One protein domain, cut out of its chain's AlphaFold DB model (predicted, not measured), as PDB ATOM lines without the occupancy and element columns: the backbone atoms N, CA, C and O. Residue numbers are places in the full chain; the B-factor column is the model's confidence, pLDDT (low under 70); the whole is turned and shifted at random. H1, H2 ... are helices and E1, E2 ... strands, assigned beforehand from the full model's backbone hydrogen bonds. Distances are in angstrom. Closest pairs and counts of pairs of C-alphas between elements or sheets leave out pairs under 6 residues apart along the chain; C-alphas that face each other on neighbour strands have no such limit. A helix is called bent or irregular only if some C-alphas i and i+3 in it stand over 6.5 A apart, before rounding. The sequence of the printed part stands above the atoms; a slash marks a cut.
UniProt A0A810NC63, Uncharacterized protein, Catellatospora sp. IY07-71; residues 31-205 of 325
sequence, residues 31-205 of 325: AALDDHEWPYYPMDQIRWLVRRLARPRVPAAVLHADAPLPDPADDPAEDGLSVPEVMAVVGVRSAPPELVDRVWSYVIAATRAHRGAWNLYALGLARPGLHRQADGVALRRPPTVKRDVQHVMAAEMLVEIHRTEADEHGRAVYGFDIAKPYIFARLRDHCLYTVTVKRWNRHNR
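What this domain is: This is residues 31 to 205 of the 325 residues of an uncharacterized protein of Catellatospora sp. IY07-71 (UniProt A0A810NC63). A compact body of crossed helices is built round the bent helix H6: its first arm, H6a, lies in the core with H2, H4 and H5 packed on it, while its second arm, H6b, packs with H7 and H8, which cross each other. A small strand hairpin, E1 and E2, lies at the rim, as do the short helices H1 and H3 and the long loop of residues 64 to 82. The printed part has 175 residues with eight named helices and two named strands, in the order H1 to H7, E1, E2, H8; the class is mostly helix, and the sheet, E1 - E2, is antiparallel. The whole is compact, with a radius of gyration of the C-alphas of 16.4 A and spans of 48 by 42 by 33 A.

How they stand to each other: E1, residues 164 to 166, and E2, residues 172 to 174, form an antiparallel hairpin with 134 degrees between their directions; N 165 and O 173 are 2.7 A apart and N 173 and O 165 are 2.8 A apart, both within hydrogen-bond range. The closest C-alphas of E2 and H7, residues 143 to 162, are those of Tyr 174 and His 162, 6.9 A apart. H7 touches H8, residues 183 to 205, at a steep tilt of 61 degrees, opposite ways; the closest C-alphas, those of Met 153 and Cys 191, are 5.4 A apart, and H8 touches with residues 187 to 195 alone. H6, residues 117 to 137, was assigned as one helix by its hydrogen bonds but is bent, with C-alphas 125 and 128 at 7.4 A; its arms, H6a, residues 117 to 125, and H6b, residues 128 to 137, stand at a steep tilt of 62 degrees. Taken whole, H6 is the hub, touching five other helices. H6b touches H7 at a steep tilt of 54 degrees, opposite ways, with the C-alphas of Ala 134 and Gln 150 closest at 5.8 A. H6b also touches H8, the C-alphas of Leu 130 and Arg 188 being closest at 6.7 A. H6a and H5, residues 97 to 114, form a helical hairpin at a shallow tilt of 24 degrees, with the C-alphas of Trp 118 and Thr 111 closest at 4.8 A. H2, residues 43 to 52, touches H6a at a steep tilt of 59 degrees, its closest C-alphas those of Val 50 and Leu 120, 5.9 A apart. H4, residues 83 to 90, touches H6a, with the C-alphas of Val 83 and Leu 125 closest at 5.9 A. H3, residues 60 to 63, touches H5, with the C-alphas of Val 62 and Val 103 closest at 6.1 A. H1, residues 31 to 34, touches no helix. Every O i to N i+4 pair is within hydrogen-bond range in H2, H4, H5, H6a, H6b and H7, and 17 of 19 are in H8; H1 and H3 are too short for such a pair.

Where its parts are: H1 begins at C-alpha 31, (-58.846, -40.512, 56.969). From first to last C-alpha, H2 measures 14.4 A, H5 25.6 A, H6a 12.5 A, H6b 14.6 A and H7 29.3 A. H8, the longest helix with 23 residues, measures 30.6 A, has a kink of 28 degrees near residue 198, and ends at C-alpha 205, (-55.045, -62.210, 41.361).

The domain as a whole: The C-alphas of Asp 66 and Arg 205, the two farthest apart, are 49.6 A from each other. The printed part has no cut; the link from H3 to H4, 19 residues, is long. The mean pLDDT of the printed part is 73.6, and 59 residues are under 70: 31 to 56, 75 to 79, 91 to 94, 137 to 148 and 194 to 205.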
ATOM      1  N   ALA A  31     -58.231 -39.211  56.673       32.78
ATOM      2  CA  ALA A  31     -58.846 -40.512  56.969       32.78
ATOM      3  C   ALA A  31     -58.896 -41.443  55.739       32.78
ATOM      4  O   ALA A  31     -58.648 -42.639  55.854       32.78
ATOM      5  N   ALA A  32     -59.142 -40.895  54.544       34.78
ATOM      6  CA  ALA A  32     -59.119 -41.644  53.283       34.78
ATOM      7  C   ALA A  32     -57.698 -41.976  52.773       34.78
ATOM      8  O   ALA A  32     -57.547 -42.699  51.786       34.78
ATOM      9  N   LEU A  33     -56.658 -41.405  53.393       39.62
ATOM     10  CA  LEU A  33     -55.254 -41.737  53.138       39.62
ATOM     11  C   LEU A  33     -54.733 -42.801  54.116       39.62
ATOM     12  O   LEU A  33     -53.881 -43.598  53.714       39.62
ATOM     13  N   ASP A  34     -55.236 -42.815  55.354       36.91
ATOM     14  CA  ASP A  34     -54.886 -43.799  56.387       36.91
ATOM     15  C   ASP A  34     -55.615 -45.142  56.192       36.91
ATOM     16  O   ASP A  34     -55.005 -46.201  56.359       36.91
ATOM     17  N   ASP A  35     -56.870 -45.130  55.732       30.69
ATOM     18  CA  ASP A  35     -57.502 -46.324  55.173       30.69
ATOM     19  C   ASP A  35     -56.989 -46.524  53.741       30.69
ATOM     20  O   ASP A  35     -57.145 -45.672  52.872       30.69
ATOM     21  N   HIS A  36     -56.381 -47.675  53.440       33.78
ATOM     22  CA  HIS A  36     -55.855 -48.028  52.110       33.78
ATOM     23  C   HIS A  36     -56.898 -48.052  50.959       33.78
ATOM     24  O   HIS A  36     -56.597 -48.505  49.847       33.78
ATOM     25  N   GLU A  37     -58.111 -47.560  51.189       32.66
ATOM     26  CA  GLU A  37     -59.162 -47.344  50.205       32.66
ATOM     27  C   GLU A  37     -59.108 -45.912  49.668       32.66
ATOM     28  O   GLU A  37     -59.934 -45.063  49.986       32.66
ATOM     29  N   TRP A  38     -58.144 -45.654  48.780       42.38
ATOM     30  CA  TRP A  38     -58.135 -44.425  47.986       42.38
ATOM     31  C   TRP A  38     -59.491 -44.264  47.275       42.38
ATOM     32  O   TRP A  38     -59.808 -45.079  46.393       42.38
ATOM     33  N   PRO A  39     -60.274 -43.205  47.560       36.66
ATOM     34  CA  PRO A  39     -61.408 -42.864  46.730       36.66
ATOM     35  C   PRO A  39     -60.860 -42.595  45.333       36.66
ATOM     36  O   PRO A  39     -59.828 -41.943  45.158       36.66
ATOM     37  N   TYR A  40     -61.520 -43.146  44.323       41.31
ATOM     38  CA  TYR A  40     -61.137 -43.038  42.920       41.31
ATOM     39  C   TYR A  40     -61.230 -41.568  42.458       41.31
ATOM     40  O   TYR A  40     -62.169 -41.200  41.761       41.31
ATOM     41  N   TYR A  41     -60.293 -40.693  42.835       42.09
ATOM     42  CA  TYR A  41     -60.302 -39.299  42.394       42.09
ATOM     43  C   TYR A  41     -59.815 -39.229  40.943       42.09
ATOM     44  O   TYR A  41     -58.653 -39.548  40.669       42.09
ATOM     45  N   PRO A  42     -60.652 -38.791  39.983       49.75
ATOM     46  CA  PRO A  42     -60.221 -38.415  38.642       49.75
ATOM     47  C   PRO A  42     -58.992 -37.497  38.670       49.75
ATOM     48  O   PRO A  42     -58.947 -36.535  39.435       49.75
ATOM     49  N   MET A  43     -58.029 -37.712  37.768       52.03
ATOM     50  CA  MET A  43     -56.835 -36.858  37.651       52.03
ATOM     51  C   MET A  43     -57.193 -35.385  37.384       52.03
ATOM     52  O   MET A  43     -56.440 -34.475  37.733       52.03
ATOM     53  N   ASP A  44     -58.358 -35.135  36.788       49.38
ATOM     54  CA  ASP A  44     -58.890 -33.791  36.551       49.38
ATOM     55  C   ASP A  44     -59.370 -33.114  37.844       49.38
ATOM     56  O   ASP A  44     -59.242 -31.897  37.993       49.38
ATOM     57  N   GLN A  45     -59.834 -33.902  38.817       53.59
ATOM     58  CA  GLN A  45     -60.211 -33.429  40.146       53.59
ATOM     59  C   GLN A  45     -58.965 -33.130  40.987       53.59
ATOM     60  O   GLN A  45     -58.921 -32.097  41.645       53.59
ATOM     61  N   ILE A  46     -57.897 -33.926  40.843       54.81
ATOM     62  CA  ILE A  46     -56.564 -33.598  41.384       54.81
ATOM     63  C   ILE A  46     -56.082 -32.260  40.806       54.81
ATOM     64  O   ILE A  46     -55.666 -31.378  41.549       54.81
ATOM     65  N   ARG A  47     -56.207 -32.032  39.490       51.78
ATOM     66  CA  ARG A  47     -55.830 -30.754  38.852       51.78
ATOM     67  C   ARG A  47     -56.601 -29.559  39.422       51.78
ATOM     68  O   ARG A  47     -56.012 -28.487  39.587       51.78
ATOM     69  N   TRP A  48     -57.897 -29.725  39.678       54.31
ATOM     70  CA  TRP A  48     -58.747 -28.699  40.281       54.31
ATOM     71  C   TRP A  48     -58.395 -28.459  41.755       54.31
ATOM     72  O   TRP A  48     -58.197 -27.308  42.136       54.31
ATOM     73  N   LEU A  49     -58.208 -29.525  42.542       52.75
ATOM     74  CA  LEU A  49     -57.846 -29.467  43.963       52.75
ATOM     75  C   LEU A  49     -56.496 -28.792  44.169       52.75
ATOM     76  O   LEU A  49     -56.403 -27.852  44.953       52.75
ATOM     77  N   VAL A  50     -55.486 -29.174  43.376       54.31
ATOM     78  CA  VAL A  50     -54.187 -28.501  43.413       54.31
ATOM     79  C   VAL A  50     -54.415 -27.016  43.124       54.31
ATOM     80  O   VAL A  50     -53.845 -26.188  43.796       54.31
ATOM     81  N   ARG A  51     -55.229 -26.613  42.131       55.03
ATOM     82  CA  ARG A  51     -55.422 -25.189  41.735       55.03
ATOM     83  C   ARG A  51     -56.162 -24.320  42.747       55.03
ATOM     84  O   ARG A  51     -55.941 -23.117  42.707       55.03
ATOM     85  N   ARG A  52     -57.033 -24.890  43.575       48.72
ATOM     86  CA  ARG A  52     -58.009 -24.117  44.352       48.72
ATOM     87  C   ARG A  52     -57.666 -23.992  45.837       48.72
ATOM     88  O   ARG A  52     -58.078 -23.018  46.452       48.72
ATOM     89  N   LEU A  53     -56.915 -24.939  46.390       52.88
ATOM     90  CA  LEU A  53     -56.408 -24.862  47.759       52.88
ATOM     91  C   LEU A  53     -55.126 -24.024  47.728       52.88
ATOM     92  O   LEU A  53     -54.232 -24.340  46.942       52.88
ATOM     93  N   ALA A  54     -55.063 -22.931  48.494       51.03
ATOM     94  CA  ALA A  54     -53.877 -22.078  48.614       51.03
ATOM     95  C   ALA A  54     -52.646 -22.965  48.875       51.03
ATOM     96  O   ALA A  54     -52.575 -23.681  49.869       51.03
ATOM     97  N   ARG A  55     -51.787 -23.065  47.856       66.00
ATOM     98  CA  ARG A  55     -50.937 -24.240  47.630       66.00
ATOM     99  C   ARG A  55     -49.685 -24.221  48.504       66.00
ATOM    100  O   ARG A  55     -49.124 -23.143  48.682       66.00
ATOM    101  N   PRO A  56     -49.133 -25.392  48.859       69.88
ATOM    102  CA  PRO A  56     -47.717 -25.490  49.178       69.88
ATOM    103  C   PRO A  56     -46.879 -24.992  47.999       69.88
ATOM    104  O   PRO A  56     -47.250 -25.153  46.828       69.88
ATOM    105  N   ARG A  57     -45.749 -24.366  48.314       82.94
ATOM    106  CA  ARG A  57     -44.845 -23.760  47.344       82.94
ATOM    107  C   ARG A  57     -43.414 -24.192  47.632       82.94
ATOM    108  O   ARG A  57     -43.034 -24.385  48.782       82.94
ATOM    109  N   VAL A  58     -42.618 -24.347  46.577       83.56
ATOM    110  CA  VAL A  58     -41.189 -24.661  46.697       83.56
ATOM    111  C   VAL A  58     -40.421 -23.346  46.814       83.56
ATOM    112  O   VAL A  58     -40.500 -22.549  45.881       83.56
ATOM    113  N   PRO A  59     -39.683 -23.078  47.902       86.88
ATOM    114  CA  PRO A  59     -38.912 -21.846  48.026       86.88
ATOM    115  C   PRO A  59     -37.946 -21.673  46.851       86.88
ATOM    116  O   PRO A  59     -37.306 -22.637  46.424       86.88
ATOM    117  N   ALA A  60     -37.797 -20.446  46.344       85.06
ATOM    118  CA  ALA A  60     -36.901 -20.168  45.216       85.06
ATOM    119  C   ALA A  60     -35.449 -20.608  45.498       85.06
ATOM    120  O   ALA A  60     -34.768 -21.093  44.598       85.06
ATOM    121  N   ALA A  61     -35.017 -20.556  46.765       84.81
ATOM    122  CA  ALA A  61     -33.726 -21.061  47.245       84.81
ATOM    123  C   ALA A  61     -33.447 -22.533  46.874       84.81
ATOM    124  O   ALA A  61     -32.296 -22.923  46.684       84.81
ATOM    125  N   VAL A  62     -34.481 -23.365  46.710       85.44
ATOM    126  CA  VAL A  62     -34.317 -24.767  46.287       85.44
ATOM    127  C   VAL A  62     -33.768 -24.857  44.859       85.44
ATOM    128  O   VAL A  62     -33.061 -25.814  44.548       85.44
ATOM    129  N   LEU A  63     -34.028 -23.852  44.014       84.56
ATOM    130  CA  LEU A  63     -33.534 -23.807  42.638       84.56
ATOM    131  C   LEU A  63     -32.087 -23.310  42.500       84.56
ATOM    132  O   LEU A  63     -31.513 -23.406  41.415       84.56
ATOM    133  N   HIS A  64     -31.492 -22.787  43.571       82.56
ATOM    134  CA  HIS A  64     -30.121 -22.290  43.574       82.56
ATOM    135  C   HIS A  64     -29.186 -23.349  44.163       82.56
ATOM    136  O   HIS A  64     -29.348 -23.750  45.314       82.56
ATOM    137  N   ALA A  65     -28.209 -23.805  43.373       75.62
ATOM    138  CA  ALA A  65     -27.304 -24.890  43.763       75.62
ATOM    139  C   ALA A  65     -26.519 -24.581  45.051       75.62
ATOM    140  O   ALA A  65     -26.374 -25.462  45.896       75.62
ATOM    141  N   ASP A  66     -26.106 -23.323  45.226       79.31
ATOM    142  CA  ASP A  66     -25.250 -22.881  46.334       79.31
ATOM    143  C   ASP A  66     -26.027 -22.407  47.571       79.31
ATOM    144  O   ASP A  66     -25.434 -22.103  48.605       79.31
ATOM    145  N   ALA A  67     -27.359 -22.329  47.496       78.56
ATOM    146  CA  ALA A  67     -28.161 -21.945  48.652       78.56
ATOM    147  C   ALA A  67     -28.250 -23.111  49.655       78.56
ATOM    148  O   ALA A  67     -28.260 -24.278  49.244       78.56
ATOM    149  N   PRO A  68     -28.375 -22.856  50.965       78.69
ATOM    150  CA  PRO A  68     -28.814 -23.887  51.897       78.69
ATOM    151  C   PRO A  68     -30.237 -24.336  51.536       78.69
ATOM    152  O   PRO A  68     -31.065 -23.534  51.096       78.69
ATOM    153  N   LEU A  69     -30.512 -25.635  51.674       79.69
ATOM    154  CA  LEU A  69     -31.875 -26.142  51.540       79.69
ATOM    155  C   LEU A  69     -32.683 -25.665  52.758       79.69
ATOM    156  O   LEU A  69     -32.238 -25.903  53.880       79.69
ATOM    157  N   PRO A  70     -33.832 -24.999  52.556       82.44
ATOM    158  CA  PRO A  70     -34.730 -24.669  53.655       82.44
ATOM    159  C   PRO A  70     -35.250 -25.952  54.307       82.44
ATOM    160  O   PRO A  70     -35.367 -26.979  53.627       82.44
ATOM    161  N   ASP A  71     -35.555 -25.887  55.603       81.25
ATOM    162  CA  ASP A  71     -36.113 -27.032  56.310       81.25
ATOM    163  C   ASP A  71     -37.521 -27.321  55.757       81.25
ATOM    164  O   ASP A  71     -38.397 -26.456  55.796       81.25
ATOM    165  N   PRO A  72     -37.765 -28.512  55.189       80.75
ATOM    166  CA  PRO A  72     -39.080 -28.886  54.692       80.75
ATOM    167  C   PRO A  72     -40.140 -29.013  55.795       80.75
ATOM    168  O   PRO A  72     -41.315 -29.139  55.450       80.75
ATOM    169  N   ALA A  73     -39.754 -29.029  57.078       74.81
ATOM    170  CA  ALA A  73     -40.665 -29.023  58.221       74.81
ATOM    171  C   ALA A  73     -41.228 -27.628  58.546       74.81
ATOM    172  O   ALA A  73     -42.261 -27.549  59.208       74.81
ATOM    173  N   ASP A  74     -40.601 -26.555  58.055       76.31
ATOM    174  CA  ASP A  74     -41.114 -25.197  58.230       76.31
ATOM    175  C   ASP A  74     -42.384 -24.975  57.387       76.31
ATOM    176  O   ASP A  74     -42.600 -25.632  56.358       76.31
ATOM    177  N   ASP A  75     -43.240 -24.044  57.826       59.47
ATOM    178  CA  ASP A  75     -44.462 -23.685  57.104       59.47
ATOM    179  C   ASP A  75     -44.134 -23.262  55.656       59.47
ATOM    180  O   ASP A  75     -43.150 -22.554  55.408       59.47
ATOM    181  N   PRO A  76     -44.939 -23.692  54.662       61.25
ATOM    182  CA  PRO A  76     -44.646 -23.446  53.258       61.25
ATOM    183  C   PRO A  76     -44.556 -21.942  52.993       61.25
ATOM    184  O   PRO A  76     -45.530 -21.217  53.180       61.25
ATOM    185  N   ALA A  77     -43.393 -21.492  52.515       59.81
ATOM    186  CA  ALA A  77     -43.135 -20.083  52.238       59.81
ATOM    187  C   ALA A  77     -44.266 -19.451  51.404       59.81
ATOM    188  O   ALA A  77     -44.549 -19.907  50.287       59.81
ATOM    189  N   GLU A  78     -44.867 -18.370  51.918       59.56
ATOM    190  CA  GLU A  78     -45.886 -17.583  51.202       59.56
ATOM    191  C   GLU A  78     -45.374 -17.142  49.811       59.56
ATOM    192  O   GLU A  78     -46.125 -17.160  48.829       59.56
ATOM    193  N   ASP A  79     -44.059 -16.914  49.703       68.00
ATOM    194  CA  ASP A  79     -43.340 -16.450  48.509       68.00
ATOM    195  C   ASP A  79     -42.643 -17.559  47.691       68.00
ATOM    196  O   ASP A  79     -41.706 -17.309  46.930       68.00
ATOM    197  N   GLY A  80     -43.062 -18.819  47.819       78.19
ATOM    198  CA  GLY A  80     -42.477 -19.901  47.021       78.19
ATOM    199  C   GLY A  80     -43.037 -20.032  45.588       78.19
ATOM    200  O   GLY A  80     -44.005 -19.389  45.178       78.19
ATOM    201  N   LEU A  81     -42.473 -20.977  44.840       82.75
ATOM    202  CA  LEU A  81     -42.837 -21.332  43.471       82.75
ATOM    203  C   LEU A  81     -43.962 -22.372  43.409       82.75
ATOM    204  O   LEU A  81     -43.962 -23.416  44.078       82.75
ATOM    205  N   SER A  82     -44.907 -22.117  42.516       83.62
ATOM    206  CA  SER A  82     -45.993 -23.019  42.159       83.62
ATOM    207  C   SER A  82     -45.522 -24.180  41.271       83.62
ATOM    208  O   SER A  82     -44.483 -24.117  40.615       83.62
ATOM    209  N   VAL A  83     -46.325 -25.252  41.190       81.75
ATOM    210  CA  VAL A  83     -46.026 -26.417  40.328       81.75
ATOM    211  C   VAL A  83     -45.692 -26.025  38.873       81.75
ATOM    212  O   VAL A  83     -44.708 -26.545  38.349       81.75
ATOM    213  N   PRO A  84     -46.454 -25.145  38.181       82.12
ATOM    214  CA  PRO A  84     -46.096 -24.708  36.829       82.12
ATOM    215  C   PRO A  84     -44.730 -24.025  36.732       82.12
ATOM    216  O   PRO A  84     -44.009 -24.289  35.776       82.12
ATOM    217  N   GLU A  85     -44.374 -23.186  37.706       85.44
ATOM    218  CA  GLU A  85     -43.098 -22.460  37.721       85.44
ATOM    219  C   GLU A  85     -41.931 -23.416  37.950       85.44
ATOM    220  O   GLU A  85     -40.963 -23.394  37.195       85.44
ATOM    221  N   VAL A  86     -42.058 -24.345  38.904       85.94
ATOM    222  CA  VAL A  86     -41.048 -25.390  39.108       85.94
ATOM    223  C   VAL A  86     -40.904 -26.243  37.848       85.94
ATOM    224  O   VAL A  86     -39.787 -26.448  37.383       85.94
ATOM    225  N   MET A  87     -42.009 -26.685  37.233       83.69
ATOM    226  CA  MET A  87     -41.963 -27.440  35.971       83.69
ATOM    227  C   MET A  87     -41.321 -26.655  34.823       83.69
ATOM    228  O   MET A  87     -40.677 -27.271  33.978       83.69
ATOM    229  N   ALA A  88     -41.480 -25.331  34.773       83.00
ATOM    230  CA  ALA A  88     -40.831 -24.498  33.766       83.00
ATOM    231  C   ALA A  88     -39.302 -24.483  33.915       83.00
ATOM    232  O   ALA A  88     -38.614 -24.238  32.932       83.00
ATOM    233  N   VAL A  89     -38.779 -24.793  35.106       82.69
ATOM    234  CA  VAL A  89     -37.340 -24.883  35.385       82.69
ATOM    235  C   VAL A  89     -36.842 -26.324  35.255       82.69
ATOM    236  O   VAL A  89     -35.958 -26.603  34.450       82.69
ATOM    237  N   VAL A  90     -37.436 -27.271  35.990       80.19
ATOM    238  CA  VAL A  90     -36.964 -28.672  36.028       80.19
ATOM    239  C   VAL A  90     -37.434 -29.512  34.840       80.19
ATOM    240  O   VAL A  90     -36.881 -30.571  34.560       80.19
ATOM    241  N   GLY A  91     -38.487 -29.076  34.147       68.62
ATOM    242  CA  GLY A  91     -39.041 -29.762  32.979       68.62
ATOM    243  C   GLY A  91     -38.304 -29.454  31.675       68.62
ATOM    244  O   GLY A  91     -38.590 -30.092  30.658       68.62
ATOM    245  N   VAL A  92     -37.361 -28.505  31.687       68.25
ATOM    246  CA  VAL A  92     -36.508 -28.197  30.535       68.25
ATOM    247  C   VAL A  92     -35.550 -29.360  30.308       68.25
ATOM    248  O   VAL A  92     -34.935 -29.878  31.235       68.25
ATOM    249  N   ARG A  93     -35.400 -29.778  29.048       58.97
ATOM    250  CA  ARG A  93     -34.612 -30.958  28.650       58.97
ATOM    251  C   ARG A  93     -33.120 -30.876  29.026       58.97
ATOM    252  O   ARG A  93     -32.436 -31.887  28.944       58.97
ATOM    253  N   SER A  94     -32.645 -29.693  29.415       66.00
ATOM    254  CA  SER A  94     -31.272 -29.370  29.813       66.00
ATOM    255  C   SER A  94     -31.124 -29.006  31.296       66.00
ATOM    256  O   SER A  94     -30.069 -28.507  31.677       66.00
ATOM    257  N   ALA A  95     -32.157 -29.191  32.125       81.50
ATOM    258  CA  ALA A  95     -32.026 -28.962  33.561       81.50
ATOM    259  C   ALA A  95     -30.950 -29.905  34.143       81.50
ATOM    260  O   ALA A  95     -31.004 -31.109  33.859       81.50
ATOM    261  N   PRO A  96     -29.990 -29.396  34.939       86.56
ATOM    262  CA  PRO A  96     -28.985 -30.235  35.584       86.56
ATOM    263  C   PRO A  96     -29.642 -31.331  36.440       86.56
ATOM    264  O   PRO A  96     -30.582 -31.023  37.182       86.56
ATOM    265  N   PRO A  97     -29.189 -32.596  36.366       86.94
ATOM    266  CA  PRO A  97     -29.728 -33.680  37.188       86.94
ATOM    267  C   PRO A  97     -29.723 -33.362  38.687       86.94
ATOM    268  O   PRO A  97     -30.674 -33.691  39.389       86.94
ATOM    269  N   GLU A  98     -28.700 -32.649  39.152       89.75
ATOM    270  CA  GLU A  98     -28.513 -32.248  40.546       89.75
ATOM    271  C   GLU A  98     -29.610 -31.279  40.995       89.75
ATOM    272  O   GLU A  98     -30.130 -31.393  42.102       89.75
ATOM    273  N   LEU A  99     -30.018 -30.357  40.117       90.06
ATOM    274  CA  LEU A  99     -31.127 -29.437  40.371       90.06
ATOM    275  C   LEU A  99     -32.460 -30.190  40.452       90.06
ATOM    276  O   LEU A  99     -33.283 -29.917  41.327       90.06
ATOM    277  N   VAL A 100     -32.672 -31.155  39.553       89.69
ATOM    278  CA  VAL A 100     -33.875 -31.999  39.561       89.69
ATOM    279  C   VAL A 100     -33.943 -32.808  40.856       89.69
ATOM    280  O   VAL A 100     -34.984 -32.811  41.513       89.69
ATOM    281  N   ASP A 101     -32.845 -33.449  41.254       92.06
ATOM    282  CA  ASP A 101     -32.770 -34.217  42.498       92.06
ATOM    283  C   ASP A 101     -32.964 -33.330  43.721       92.06
ATOM    284  O   ASP A 101     -33.726 -33.683  44.614       92.06
ATOM    285  N   ARG A 102     -32.364 -32.142  43.747       91.62
ATOM    286  CA  ARG A 102     -32.533 -31.184  44.842       91.62
ATOM    287  C   ARG A 102     -33.996 -30.773  45.030       91.62
ATOM    288  O   ARG A 102     -34.506 -30.819  46.149       91.62
ATOM    289  N   VAL A 103     -34.695 -30.451  43.939       92.06
ATOM    290  CA  VAL A 103     -36.136 -30.145  43.968       92.06
ATOM    291  C   VAL A 103     -36.944 -31.344  44.456       92.06
ATOM    292  O   VAL A 103     -37.805 -31.194  45.321       92.06
ATOM    293  N   TRP A 104     -36.675 -32.539  43.929       93.25
ATOM    294  CA  TRP A 104     -37.411 -33.738  44.323       93.25
ATOM    295  C   TRP A 104     -37.126 -34.175  45.759       93.25
ATOM    296  O   TRP A 104     -38.047 -34.632  46.430       93.25
ATOM    297  N   SER A 105     -35.903 -33.989  46.250       92.88
ATOM    298  CA  SER A 105     -35.531 -34.218  47.645       92.88
ATOM    299  C   SER A 105     -36.363 -33.333  48.574       92.88
ATOM    300  O   SER A 105     -37.047 -33.847  49.459       92.88
ATOM    301  N   TYR A 106     -36.416 -32.025  48.289       92.12
ATOM    302  CA  TYR A 106     -37.228 -31.079  49.055       92.12
ATOM    303  C   TYR A 106     -38.720 -31.433  49.012       92.12
ATOM    304  O   TYR A 106     -39.365 -31.539  50.051       92.12
ATOM    305  N   VAL A 107     -39.272 -31.678  47.817       91.12
ATOM    306  CA  VAL A 107     -40.696 -32.010  47.658       91.12
ATOM    307  C   VAL A 107     -41.055 -33.288  48.412       91.12
ATOM    308  O   VAL A 107     -42.089 -33.318  49.072       91.12
ATOM    309  N   ILE A 108     -40.227 -34.335  48.351       92.56
ATOM    310  CA  ILE A 108     -40.484 -35.586  49.079       92.56
ATOM    311  C   ILE A 108     -40.417 -35.359  50.590       92.56
ATOM    312  O   ILE A 108     -41.286 -35.850  51.308       92.56
ATOM    313  N   ALA A 109     -39.432 -34.605  51.074       91.50
ATOM    314  CA  ALA A 109     -39.308 -34.307  52.495       91.50
ATOM    315  C   ALA A 109     -40.496 -33.476  53.012       91.50
ATOM    316  O   ALA A 109     -41.107 -33.847  54.009       91.50
ATOM    317  N   ALA A 110     -40.915 -32.445  52.275       89.12
ATOM    318  CA  ALA A 110     -42.092 -31.647  52.618       89.12
ATOM    319  C   ALA A 110     -43.388 -32.475  52.549       89.12
ATOM    320  O   ALA A 110     -44.270 -32.347  53.397       89.12
ATOM    321  N   THR A 111     -43.480 -33.399  51.587       87.19
ATOM    322  CA  THR A 111     -44.596 -34.353  51.494       87.19
ATOM    323  C   THR A 111     -44.676 -35.248  52.725       87.19
ATOM    324  O   THR A 111     -45.769 -35.469  53.241       87.19
ATOM    325  N   ARG A 112     -43.533 -35.733  53.218       87.19
ATOM    326  CA  ARG A 112     -43.436 -36.566  54.425       87.19
ATOM    327  C   ARG A 112     -43.804 -35.804  55.697       87.19
ATOM    328  O   ARG A 112     -44.489 -36.379  56.537       87.19
ATOM    329  N   ALA A 113     -43.374 -34.548  55.812       85.81
ATOM    330  CA  ALA A 113     -43.617 -33.706  56.981       85.81
ATOM    331  C   ALA A 113     -45.086 -33.271  57.098       85.81
ATOM    332  O   ALA A 113     -45.694 -33.419  58.152       85.81
ATOM    333  N   HIS A 114     -45.671 -32.789  55.998       79.00
ATOM    334  CA  HIS A 114     -46.939 -32.049  56.038       79.00
ATOM    335  C   HIS A 114     -48.138 -32.801  55.451       79.00
ATOM    336  O   HIS A 114     -49.280 -32.446  55.725       79.00
ATOM    337  N   ARG A 115     -47.906 -33.835  54.627       77.94
ATOM    338  CA  ARG A 115     -48.955 -34.613  53.936       77.94
ATOM    339  C   ARG A 115     -49.971 -33.709  53.198       77.94
ATOM    340  O   ARG A 115     -49.612 -32.648  52.682       77.94
ATOM    341  N   GLY A 116     -51.210 -34.179  53.012       75.31
ATOM    342  CA  GLY A 116     -52.319 -33.408  52.438       75.31
ATOM    343  C   GLY A 116     -51.992 -32.701  51.116       75.31
ATOM    344  O   GLY A 116     -51.776 -33.329  50.075       75.31
ATOM    345  N   ALA A 117     -51.942 -31.368  51.147       76.06
ATOM    346  CA  ALA A 117     -51.700 -30.542  49.966       76.06
ATOM    347  C   ALA A 117     -50.330 -30.800  49.304       76.06
ATOM    348  O   ALA A 117     -50.208 -30.659  48.082       76.06
ATOM    349  N   TRP A 118     -49.315 -31.234  50.062       81.12
ATOM    350  CA  TRP A 118     -48.011 -31.599  49.500       81.12
ATOM    351  C   TRP A 118     -48.061 -32.901  48.689       81.12
ATOM    352  O   TRP A 118     -47.397 -32.981  47.654       81.12
ATOM    353  N   ASN A 119     -48.929 -33.862  49.043       81.44
ATOM    354  CA  ASN A 119     -49.177 -35.046  48.203       81.44
ATOM    355  C   ASN A 119     -49.689 -34.616  46.817       81.44
ATOM    356  O   ASN A 119     -49.223 -35.092  45.780       81.44
ATOM    357  N   LEU A 120     -50.627 -33.666  46.793       78.81
ATOM    358  CA  LEU A 120     -51.181 -33.117  45.556       78.81
ATOM    359  C   LEU A 120     -50.127 -32.340  44.752       78.81
ATOM    360  O   LEU A 120     -50.090 -32.451  43.523       78.81
ATOM    361  N   TYR A 121     -49.252 -31.587  45.423       83.50
ATOM    362  CA  TYR A 121     -48.138 -30.886  44.783       83.50
ATOM    363  C   TYR A 121     -47.166 -31.864  44.116       83.50
ATOM    364  O   TYR A 121     -46.877 -31.719  42.924       83.50
ATOM    365  N   ALA A 122     -46.722 -32.892  44.846       86.94
ATOM    366  CA  ALA A 122     -45.820 -33.924  44.347       86.94
ATOM    367  C   ALA A 122     -46.412 -34.653  43.130       86.94
ATOM    368  O   ALA A 122     -45.744 -34.799  42.104       86.94
ATOM    369  N   LEU A 123     -47.695 -35.033  43.188       85.12
ATOM    370  CA  LEU A 123     -48.400 -35.631  42.051       85.12
ATOM    371  C   LEU A 123     -48.514 -34.673  40.861       85.12
ATOM    372  O   LEU A 123     -48.339 -35.081  39.709       85.12
ATOM    373  N   GLY A 124     -48.795 -33.395  41.125       83.00
ATOM    374  CA  GLY A 124     -48.837 -32.350  40.108       83.00
ATOM    375  C   GLY A 124     -47.509 -32.225  39.361       83.00
ATOM    376  O   GLY A 124     -47.512 -32.180  38.128       83.00
ATOM    377  N   LEU A 125     -46.397 -32.230  40.099       87.56
ATOM    378  CA  LEU A 125     -45.041 -32.150  39.560       87.56
ATOM    379  C   LEU A 125     -44.636 -33.430  38.804       87.56
ATOM    380  O   LEU A 125     -44.045 -33.353  37.727       87.56
ATOM    381  N   ALA A 126     -45.005 -34.611  39.309       88.19
ATOM    382  CA  ALA A 126     -44.701 -35.899  38.676       88.19
ATOM    383  C   ALA A 126     -45.485 -36.161  37.388       88.19
ATOM    384  O   ALA A 126     -45.051 -36.948  36.534       88.19
ATOM    385  N   ARG A 127     -46.659 -35.533  37.244       84.56
ATOM    386  CA  ARG A 127     -47.657 -35.858  36.219       84.56
ATOM    387  C   ARG A 127     -47.082 -36.004  34.806       84.56
ATOM    388  O   ARG A 127     -47.410 -37.006  34.170       84.56
ATOM    389  N   PRO A 128     -46.242 -35.094  34.271       83.38
ATOM    390  CA  PRO A 128     -45.733 -35.242  32.906       83.38
ATOM    391  C   PRO A 128     -44.849 -36.483  32.718       83.38
ATOM    392  O   PRO A 128     -44.817 -37.065  31.632       83.38
ATOM    393  N   GLY A 129     -44.110 -36.889  33.755       83.38
ATOM    394  CA  GLY A 129     -43.275 -38.091  33.735       83.38
ATOM    395  C   GLY A 129     -44.109 -39.368  33.815       83.38
ATOM    396  O   GLY A 129     -43.942 -40.258  32.979       83.38
ATOM    397  N   LEU A 130     -45.060 -39.420  34.753       83.50
ATOM    398  CA  LEU A 130     -45.966 -40.563  34.911       83.50
ATOM    399  C   LEU A 130     -46.856 -40.752  33.678       83.50
ATOM    400  O   LEU A 130     -47.044 -41.872  33.213       83.50
ATOM    401  N   HIS A 131     -47.354 -39.658  33.093       82.75
ATOM    402  CA  HIS A 131     -48.184 -39.716  31.893       82.75
ATOM    403  C   HIS A 131     -47.423 -40.315  30.704       82.75
ATOM    404  O   HIS A 131     -47.959 -41.189  30.026       82.75
ATOM    405  N   ARG A 132     -46.171 -39.892  30.473       83.38
ATOM    406  CA  ARG A 132     -45.330 -40.439  29.395       83.38
ATOM    407  C   ARG A 132     -45.058 -41.933  29.568       83.38
ATOM    408  O   ARG A 132     -45.086 -42.670  28.589       83.38
ATOM    409  N   GLN A 133     -44.822 -42.395  30.793       79.44
ATOM    410  CA  GLN A 133     -44.652 -43.828  31.037       79.44
ATOM    411  C   GLN A 133     -45.952 -44.614  30.867       79.44
ATOM    412  O   GLN A 133     -45.943 -45.673  30.243       79.44
ATOM    413  N   ALA A 134     -47.070 -44.083  31.362       76.94
ATOM    414  CA  ALA A 134     -48.376 -44.698  31.173       76.94
ATOM    415  C   ALA A 134     -48.735 -44.834  29.684       76.94
ATOM    416  O   ALA A 134     -49.279 -45.861  29.287       76.94
ATOM    417  N   ASP A 135     -48.378 -43.846  28.855       75.94
ATOM    418  CA  ASP A 135     -48.525 -43.920  27.396       75.94
ATOM    419  C   ASP A 135     -47.728 -45.081  26.788       75.94
ATOM    420  O   ASP A 135     -48.239 -45.791  25.922       75.94
ATOM    421  N   GLY A 136     -46.504 -45.314  27.270       72.12
ATOM    422  CA  GLY A 136     -45.678 -46.445  26.844       72.12
ATOM    423  C   GLY A 136     -46.285 -47.803  27.215       72.12
ATOM    424  O   GLY A 136     -46.283 -48.723  26.401       72.12
ATOM    425  N   VAL A 137     -46.857 -47.925  28.417       67.94
ATOM    426  CA  VAL A 137     -47.486 -49.170  28.901       67.94
ATOM    427  C   VAL A 137     -48.829 -49.437  28.221       67.94
ATOM    428  O   VAL A 137     -49.151 -50.577  27.881       67.94
ATOM    429  N   ALA A 138     -49.630 -48.393  28.014       65.69
ATOM    430  CA  ALA A 138     -50.961 -48.480  27.425       65.69
ATOM    431  C   ALA A 138     -50.948 -48.370  25.890       65.69
ATOM    432  O   ALA A 138     -51.996 -48.145  25.279       65.69
ATOM    433  N   LEU A 139     -49.787 -48.542  25.248       65.38
ATOM    434  CA  LEU A 139     -49.658 -48.445  23.801       65.38
ATOM    435  C   LEU A 139     -50.641 -49.415  23.120       65.38
ATOM    436  O   LEU A 139     -50.616 -50.623  23.361       65.38
ATOM    437  N   ARG A 140     -51.525 -48.879  22.265       61.84
ATOM    438  CA  ARG A 140     -52.603 -49.619  21.565       61.84
ATOM    439  C   ARG A 140     -53.705 -50.189  22.478       61.84
ATOM    440  O   ARG A 140     -54.431 -51.094  22.067       61.84
ATOM    441  N   ARG A 141     -53.854 -49.686  23.707       66.50
ATOM    442  CA  ARG A 141     -54.957 -50.032  24.620       66.50
ATOM    443  C   ARG A 141     -56.044 -48.945  24.626       66.50
ATOM    444  O   ARG A 141     -55.767 -47.808  24.248       66.50
ATOM    445  N   PRO A 142     -57.277 -49.272  25.056       64.62
ATOM    446  CA  PRO A 142     -58.335 -48.280  25.215       64.62
ATOM    447  C   PRO A 142     -57.933 -47.140  26.173       64.62
ATOM    448  O   PRO A 142     -57.204 -47.393  27.138       64.62
ATOM    449  N   PRO A 143     -58.456 -45.912  25.985       65.88
ATOM    450  CA  PRO A 143     -58.162 -44.766  26.856       65.88
ATOM    451  C   PRO A 143     -58.451 -45.004  28.345       65.88
ATOM    452  O   PRO A 143     -57.766 -44.452  29.204       65.88
ATOM    453  N   THR A 144     -59.431 -45.854  28.660       63.97
ATOM    454  CA  THR A 144     -59.774 -46.248  30.035       63.97
ATOM    455  C   THR A 144     -58.615 -46.957  30.735       63.97
ATOM    456  O   THR A 144     -58.269 -46.601  31.855       63.97
ATOM    457  N   VAL A 145     -57.922 -47.860  30.035       64.31
ATOM    458  CA  VAL A 145     -56.752 -48.585  30.563       64.31
ATOM    459  C   VAL A 145     -55.601 -47.630  30.857       64.31
ATOM    460  O   VAL A 145     -54.923 -47.763  31.872       64.31
ATOM    461  N   LYS A 146     -55.384 -46.642  29.985       67.44
ATOM    462  CA  LYS A 146     -54.366 -45.612  30.205       67.44
ATOM    463  C   LYS A 146     -54.661 -44.806  31.470       67.44
ATOM    464  O   LYS A 146     -53.754 -44.578  32.265       67.44
ATOM    465  N   ARG A 147     -55.917 -44.396  31.664       67.75
ATOM    466  CA  ARG A 147     -56.345 -43.661  32.858       67.75
ATOM    467  C   ARG A 147     -56.147 -44.495  34.126       67.75
ATOM    468  O   ARG A 147     -55.586 -43.985  35.089       67.75
ATOM    469  N   ASP A 148     -56.508 -45.775  34.096       68.00
ATOM    470  CA  ASP A 148     -56.277 -46.687  35.221       68.00
ATOM    471  C   ASP A 148     -54.784 -46.818  35.551       68.00
ATOM    472  O   ASP A 148     -54.396 -46.681  36.706       68.00
ATOM    473  N   VAL A 149     -53.925 -47.006  34.542       71.62
ATOM    474  CA  VAL A 149     -52.463 -47.062  34.729       71.62
ATOM    475  C   VAL A 149     -51.936 -45.774  35.359       71.62
ATOM    476  O   VAL A 149     -51.130 -45.838  36.282       71.62
ATOM    477  N   GLN A 150     -52.411 -44.608  34.917       74.81
ATOM    478  CA  GLN A 150     -52.011 -43.321  35.493       74.81
ATOM    479  C   GLN A 150     -52.402 -43.202  36.968       74.81
ATOM    480  O   GLN A 150     -51.573 -42.799  37.780       74.81
ATOM    481  N   HIS A 151     -53.632 -43.583  37.318       71.50
ATOM    482  CA  HIS A 151     -54.103 -43.576  38.704       71.50
ATOM    483  C   HIS A 151     -53.287 -44.509  39.588       71.50
ATOM    484  O   HIS A 151     -52.877 -44.134  40.683       71.50
ATOM    485  N   VAL A 152     -53.008 -45.710  39.088       71.81
ATOM    486  CA  VAL A 152     -52.180 -46.684  39.793       71.81
ATOM    487  C   VAL A 152     -50.795 -46.103  40.047       71.81
ATOM    488  O   VAL A 152     -50.332 -46.126  41.177       71.81
ATOM    489  N   MET A 153     -50.139 -45.568  39.016       80.38
ATOM    490  CA  MET A 153     -48.796 -45.005  39.151       80.38
ATOM    491  C   MET A 153     -48.754 -43.843  40.143       80.38
ATOM    492  O   MET A 153     -47.804 -43.746  40.910       80.38
ATOM    493  N   ALA A 154     -49.780 -42.987  40.150       79.88
ATOM    494  CA  ALA A 154     -49.900 -41.902  41.117       79.88
ATOM    495  C   ALA A 154     -50.038 -42.426  42.557       79.88
ATOM    496  O   ALA A 154     -49.341 -41.948  43.449       79.88
ATOM    497  N   ALA A 155     -50.881 -43.437  42.778       74.94
ATOM    498  CA  ALA A 155     -51.048 -44.044  44.096       74.94
ATOM    499  C   ALA A 155     -49.754 -44.717  44.587       74.94
ATOM    500  O   ALA A 155     -49.316 -44.461  45.705       74.94
ATOM    501  N   GLU A 156     -49.100 -45.520  43.741       80.12
ATOM    502  CA  GLU A 156     -47.843 -46.201  44.094       80.12
ATOM    503  C   GLU A 156     -46.715 -45.209  44.397       80.12
ATOM    504  O   GLU A 156     -45.904 -45.450  45.284       80.12
ATOM    505  N   MET A 157     -46.679 -44.067  43.706       87.00
ATOM    506  CA  MET A 157     -45.707 -43.012  43.984       87.00
ATOM    507  C   MET A 157     -45.862 -42.462  45.404       87.00
ATOM    508  O   MET A 157     -44.864 -42.288  46.099       87.00
ATOM    509  N   LEU A 158     -47.095 -42.188  45.837       83.38
ATOM    510  CA  LEU A 158     -47.357 -41.694  47.189       83.38
ATOM    511  C   LEU A 158     -47.061 -42.754  48.248       83.38
ATOM    512  O   LEU A 158     -46.444 -42.434  49.260       83.38
ATOM    513  N   VAL A 159     -47.444 -44.009  47.994       80.31
ATOM    514  CA  VAL A 159     -47.099 -45.135  48.875       80.31
ATOM    515  C   VAL A 159     -45.588 -45.218  49.053       80.31
ATOM    516  O   VAL A 159     -45.113 -45.286  50.180       80.31
ATOM    517  N   GLU A 160     -44.820 -45.159  47.967       85.56
ATOM    518  CA  GLU A 160     -43.365 -45.285  48.031       85.56
ATOM    519  C   GLU A 160     -42.696 -44.069  48.703       85.56
ATOM    520  O   GLU A 160     -41.722 -44.236  49.434       85.56
ATOM    521  N   ILE A 161     -43.240 -42.856  48.537       87.31
ATOM    522  CA  ILE A 161     -42.781 -41.654  49.262       87.31
ATOM    523  C   ILE A 161     -42.902 -41.835  50.779       87.31
ATOM    524  O   ILE A 161     -41.967 -41.487  51.508       87.31
ATOM    525  N   HIS A 162     -44.039 -42.368  51.231       82.50
ATOM    526  CA  HIS A 162     -44.397 -42.500  52.648       82.50
ATOM    527  C   HIS A 162     -43.989 -43.829  53.273       82.50
ATOM    528  O   HIS A 162     -44.110 -43.999  54.483       82.50
ATOM    529  N   ARG A 163     -43.496 -44.778  52.474       80.75
ATOM    530  CA  ARG A 163     -43.107 -46.098  52.952       80.75
ATOM    531  C   ARG A 163     -42.009 -45.985  53.998       80.75
ATOM    532  O   ARG A 163     -40.958 -45.409  53.729       80.75
ATOM    533  N   THR A 164     -42.225 -46.619  55.142       79.50
ATOM    534  CA  THR A 164     -41.225 -46.796  56.194       79.50
ATOM    535  C   THR A 164     -40.850 -48.269  56.350       79.50
ATOM    536  O   THR A 164     -41.678 -49.158  56.165       79.50
ATOM    537  N   GLU A 165     -39.598 -48.524  56.689       77.06
ATOM    538  CA  GLU A 165     -38.987 -49.819  56.966       77.06
ATOM    539  C   GLU A 165     -38.308 -49.752  58.337       77.06
ATOM    540  O   GLU A 165     -38.003 -48.665  58.821       77.06
ATOM    541  N   ALA A 166     -38.098 -50.890  58.991       83.44
ATOM    542  CA  ALA A 166     -37.316 -50.925  60.223       83.44
ATOM    543  C   ALA A 166     -35.825 -51.019  59.872       83.44
ATOM    544  O   ALA A 166     -35.440 -51.881  59.079       83.44
ATOM    545  N   ASP A 167     -34.998 -50.151  60.452       84.25
ATOM    546  CA  ASP A 167     -33.546 -50.308  60.399       84.25
ATOM    547  C   ASP A 167     -33.082 -51.481  61.284       84.25
ATOM    548  O   ASP A 167     -33.869 -52.120  61.989       84.25
ATOM    549  N   GLU A 168     -31.782 -51.776  61.262       84.88
ATOM    550  CA  GLU A 168     -31.168 -52.839  62.075       84.88
ATOM    551  C   GLU A 168     -31.352 -52.649  63.597       84.88
ATOM    552  O   GLU A 168     -31.182 -53.592  64.366       84.88
ATOM    553  N   HIS A 169     -31.758 -51.449  64.027       87.19
ATOM    554  CA  HIS A 169     -32.038 -51.078  65.413       87.19
ATOM    555  C   HIS A 169     -33.548 -50.987  65.708       87.19
ATOM    556  O   HIS A 169     -33.940 -50.538  66.785       87.19
ATOM    557  N   GLY A 170     -34.411 -51.389  64.768       82.81
ATOM    558  CA  GLY A 170     -35.867 -51.352  64.918       82.81
ATOM    559  C   GLY A 170     -36.497 -49.962  64.774       82.81
ATOM    560  O   GLY A 170     -37.681 -49.803  65.072       82.81
ATOM    561  N   ARG A 171     -35.750 -48.946  64.327       81.25
ATOM    562  CA  ARG A 171     -36.276 -47.593  64.099       81.25
ATOM    563  C   ARG A 171     -36.927 -47.502  62.726       81.25
ATOM    564  O   ARG A 171     -36.388 -48.007  61.745       81.25
ATOM    565  N   ALA A 172     -38.063 -46.816  62.651       80.50
ATOM    566  CA  ALA A 172     -38.717 -46.538  61.381       80.50
ATOM    567  C   ALA A 172     -37.868 -45.562  60.549       80.50
ATOM    568  O   ALA A 172     -37.674 -44.407  60.925       80.50
ATOM    569  N   VAL A 173     -37.380 -46.028  59.406       80.81
ATOM    570  CA  VAL A 173     -36.675 -45.247  58.387       80.81
ATOM    571  C   VAL A 173     -37.487 -45.255  57.104       80.81
ATOM    572  O   VAL A 173     -38.162 -46.231  56.806       80.81
ATOM    573  N   TYR A 174     -37.458 -44.188  56.311       84.19
ATOM    574  CA  TYR A 174     -38.160 -44.220  55.029       84.19
ATOM    575  C   TYR A 174     -37.511 -45.237  54.081       84.19
ATOM    576  O   TYR A 174     -36.315 -45.161  53.815       84.19
ATOM    577  N   GLY A 175     -38.314 -46.154  53.536       82.06
ATOM    578  CA  GLY A 175     -37.854 -47.190  52.608       82.06
ATOM    579  C   GLY A 175     -37.329 -46.606  51.297       82.06
ATOM    580  O   GLY A 175     -36.364 -47.109  50.723       82.06
ATOM    581  N   PHE A 176     -37.912 -45.493  50.838       87.56
ATOM    582  CA  PHE A 176     -37.366 -44.760  49.703       87.56
ATOM    583  C   PHE A 176     -36.278 -43.771  50.143       87.56
ATOM    584  O   PHE A 176     -36.553 -42.691  50.676       87.56
ATOM    585  N   ASP A 177     -35.034 -44.140  49.855       88.31
ATOM    586  CA  ASP A 177     -33.837 -43.352  50.146       88.31
ATOM    587  C   ASP A 177     -33.663 -42.181  49.158       88.31
ATOM    588  O   ASP A 177     -33.340 -42.400  47.983       88.31
ATOM    589  N   ILE A 178     -33.869 -40.953  49.652       90.75
ATOM    590  CA  ILE A 178     -33.730 -39.695  48.897       90.75
ATOM    591  C   ILE A 178     -32.287 -39.173  48.823       90.75
ATOM    592  O   ILE A 178     -32.040 -38.223  48.091       90.75
ATOM    593  N   ALA A 179     -31.332 -39.764  49.550       89.25
ATOM    594  CA  ALA A 179     -29.932 -39.331  49.516       89.25
ATOM    595  C   ALA A 179     -29.194 -39.821  48.258       89.25
ATOM    596  O   ALA A 179     -28.115 -39.342  47.919       89.25
ATOM    597  N   LYS A 180     -29.774 -40.795  47.554       89.38
ATOM    598  CA  LYS A 180     -29.226 -41.348  46.315       89.38
ATOM    599  C   LYS A 180     -29.671 -40.534  45.091       89.38
ATOM    600  O   LYS A 180     -30.828 -40.117  45.037       89.38
ATOM    601  N   PRO A 181     -28.803 -40.405  44.070       91.12
ATOM    602  CA  PRO A 181     -29.088 -39.605  42.884       91.12
ATOM    603  C   PRO A 181     -30.206 -40.204  42.017       91.12
ATOM    604  O   PRO A 181     -30.553 -41.387  42.121       91.12
ATOM    605  N   TYR A 182     -30.720 -39.378  41.109       90.06
ATOM    606  CA  TYR A 182     -31.808 -39.645  40.172       90.06
ATOM    607  C   TYR A 182     -33.122 -40.016  40.865       90.06
ATOM    608  O   TYR A 182     -33.813 -40.966  40.475       90.06
ATOM    609  N   ILE A 183     -33.482 -39.236  41.885       92.00
ATOM    610  CA  ILE A 183     -34.616 -39.448  42.788       92.00
ATOM    611  C   ILE A 183     -35.898 -39.704  41.997       92.00
ATOM    612  O   ILE A 183     -36.536 -40.751  42.144       92.00
ATOM    613  N   PHE A 184     -36.257 -38.780  41.103       90.50
ATOM    614  CA  PHE A 184     -37.500 -38.894  40.348       90.50
ATOM    615  C   PHE A 184     -37.490 -40.063  39.369       90.50
ATOM    616  O   PHE A 184     -38.496 -40.757  39.245       90.50
ATOM    617  N   ALA A 185     -36.370 -40.301  38.681       87.19
ATOM    618  CA  ALA A 185     -36.269 -41.404  37.731       87.19
ATOM    619  C   ALA A 185     -36.471 -42.746  38.440       87.19
ATOM    620  O   ALA A 185     -37.287 -43.548  37.995       87.19
ATOM    621  N   ARG A 186     -35.822 -42.943  39.591       92.19
ATOM    622  CA  ARG A 186     -35.995 -44.142  40.412       92.19
ATOM    623  C   ARG A 186     -37.417 -44.315  40.928       92.19
ATOM    624  O   ARG A 186     -37.958 -45.410  40.827       92.19
ATOM    625  N   LEU A 187     -38.011 -43.259  41.486       87.81
ATOM    626  CA  LEU A 187     -39.372 -43.308  42.023       87.81
ATOM    627  C   LEU A 187     -40.364 -43.686  40.919       87.81
ATOM    628  O   LEU A 187     -41.170 -44.605  41.055       87.81
ATOM    629  N   ARG A 188     -40.233 -43.021  39.773       87.69
ATOM    630  CA  ARG A 188     -41.006 -43.275  38.564       87.69
ATOM    631  C   ARG A 188     -40.831 -44.722  38.069       87.69
ATOM    632  O   ARG A 188     -41.819 -45.395  37.782       87.69
ATOM    633  N   ASP A 189     -39.598 -45.210  37.971       83.25
ATOM    634  CA  ASP A 189     -39.304 -46.559  37.474       83.25
ATOM    635  C   ASP A 189     -39.779 -47.644  38.456       83.25
ATOM    636  O   ASP A 189     -40.290 -48.680  38.025       83.25
ATOM    637  N   HIS A 190     -39.729 -47.378  39.766       82.19
ATOM    638  CA  HIS A 190     -40.339 -48.236  40.784       82.19
ATOM    639  C   HIS A 190     -41.858 -48.327  40.606       82.19
ATOM    640  O   HIS A 190     -42.419 -49.425  40.597       82.19
ATOM    641  N   CYS A 191     -42.531 -47.189  40.403       81.00
ATOM    642  CA  CYS A 191     -43.971 -47.158  40.142       81.00
ATOM    643  C   CYS A 191     -44.311 -47.993  38.907       81.00
ATOM    644  O   CYS A 191     -45.195 -48.849  38.960       81.00
ATOM    645  N   LEU A 192     -43.572 -47.802  37.809       78.88
ATOM    646  CA  LEU A 192     -43.737 -48.578  36.584       78.88
ATOM    647  C   LEU A 192     -43.564 -50.082  36.832       78.88
ATOM    648  O   LEU A 192     -44.406 -50.871  36.392       78.88
ATOM    649  N   TYR A 193     -42.510 -50.486  37.543       74.44
ATOM    650  CA  TYR A 193     -42.274 -51.882  37.911       74.44
ATOM    651  C   TYR A 193     -43.448 -52.451  38.714       74.44
ATOM    652  O   TYR A 193     -43.968 -53.520  38.398       74.44
ATOM    653  N   THR A 194     -43.941 -51.718  39.709       67.38
ATOM    654  CA  THR A 194     -45.067 -52.158  40.534       67.38
ATOM    655  C   THR A 194     -46.361 -52.273  39.725       67.38
ATOM    656  O   THR A 194     -47.066 -53.274  39.854       67.38
ATOM    657  N   VAL A 195     -46.647 -51.345  38.809       66.06
ATOM    658  CA  VAL A 195     -47.829 -51.423  37.929       66.06
ATOM    659  C   VAL A 195     -47.742 -52.610  36.973       66.06
ATOM    660  O   VAL A 195     -48.693 -53.385  36.849       66.06
ATOM    661  N   THR A 196     -46.599 -52.766  36.307       66.50
ATOM    662  CA  THR A 196     -46.398 -53.773  35.255       66.50
ATOM    663  C   THR A 196     -46.202 -55.183  35.805       66.50
ATOM    664  O   THR A 196     -46.664 -56.137  35.187       66.50
ATOM    665  N   VAL A 197     -45.573 -55.332  36.973       55.25
ATOM    666  CA  VAL A 197     -45.245 -56.632  37.571       55.25
ATOM    667  C   VAL A 197     -46.188 -56.962  38.722       55.25
ATOM    668  O   VAL A 197     -46.897 -57.964  38.668       55.25
ATOM    669  N   LYS A 198     -46.250 -56.140  39.775       50.72
ATOM    670  CA  LYS A 198     -46.995 -56.482  41.001       50.72
ATOM    671  C   LYS A 198     -48.507 -56.338  40.834       50.72
ATOM    672  O   LYS A 198     -49.238 -57.238  41.245       50.72
ATOM    673  N   ARG A 199     -48.998 -55.257  40.218       51.12
ATOM    674  CA  ARG A 199     -50.439 -55.001  40.062       51.12
ATOM    675  C   ARG A 199     -51.030 -55.651  38.821       51.12
ATOM    676  O   ARG A 199     -52.170 -56.082  38.904       51.12
ATOM    677  N   TRP A 200     -50.273 -55.867  37.742       47.81
ATOM    678  CA  TRP A 200     -50.684 -56.832  36.712       47.81
ATOM    679  C   TRP A 200     -50.909 -58.213  37.342       47.81
ATOM    680  O   TRP A 200     -51.958 -58.819  37.149       47.81
ATOM    681  N   ASN A 201     -50.002 -58.661  38.217       44.28
ATOM    682  CA  ASN A 201     -50.179 -59.901  38.972       44.28
ATOM    683  C   ASN A 201     -51.300 -59.833  40.024       44.28
ATOM    684  O   ASN A 201     -51.943 -60.855  40.247       44.28
ATOM    685  N   ARG A 202     -51.575 -58.671  40.642       43.91
ATOM    686  CA  ARG A 202     -52.640 -58.469  41.650       43.91
ATOM    687  C   ARG A 202     -54.037 -58.302  41.042       43.91
ATOM    688  O   ARG A 202     -54.974 -58.886  41.557       43.91
ATOM    689  N   HIS A 203     -54.183 -57.576  39.936       41.72
ATOM    690  CA  HIS A 203     -55.417 -57.485  39.148       41.72
ATOM    691  C   HIS A 203     -55.715 -58.825  38.477       41.72
ATOM    692  O   HIS A 203     -56.860 -59.265  38.488       41.72
ATOM    693  N   ASN A 204     -54.681 -59.533  38.008       40.41
ATOM    694  CA  ASN A 204     -54.830 -60.939  37.662       40.41
ATOM    695  C   ASN A 204     -55.134 -61.787  38.899       40.41
ATOM    696  O   ASN A 204     -55.890 -62.714  38.743       40.41
ATOM    697  N   ARG A 205     -54.664 -61.487  40.121       38.84
ATOM    698  CA  ARG A 205     -55.045 -62.210  41.361       38.84
ATOM    699  C   ARG A 205     -56.483 -61.978  41.827       38.84
ATOM    700  O   ARG A 205     -57.152 -62.928  42.193       38.84
TER     701      ARG A 205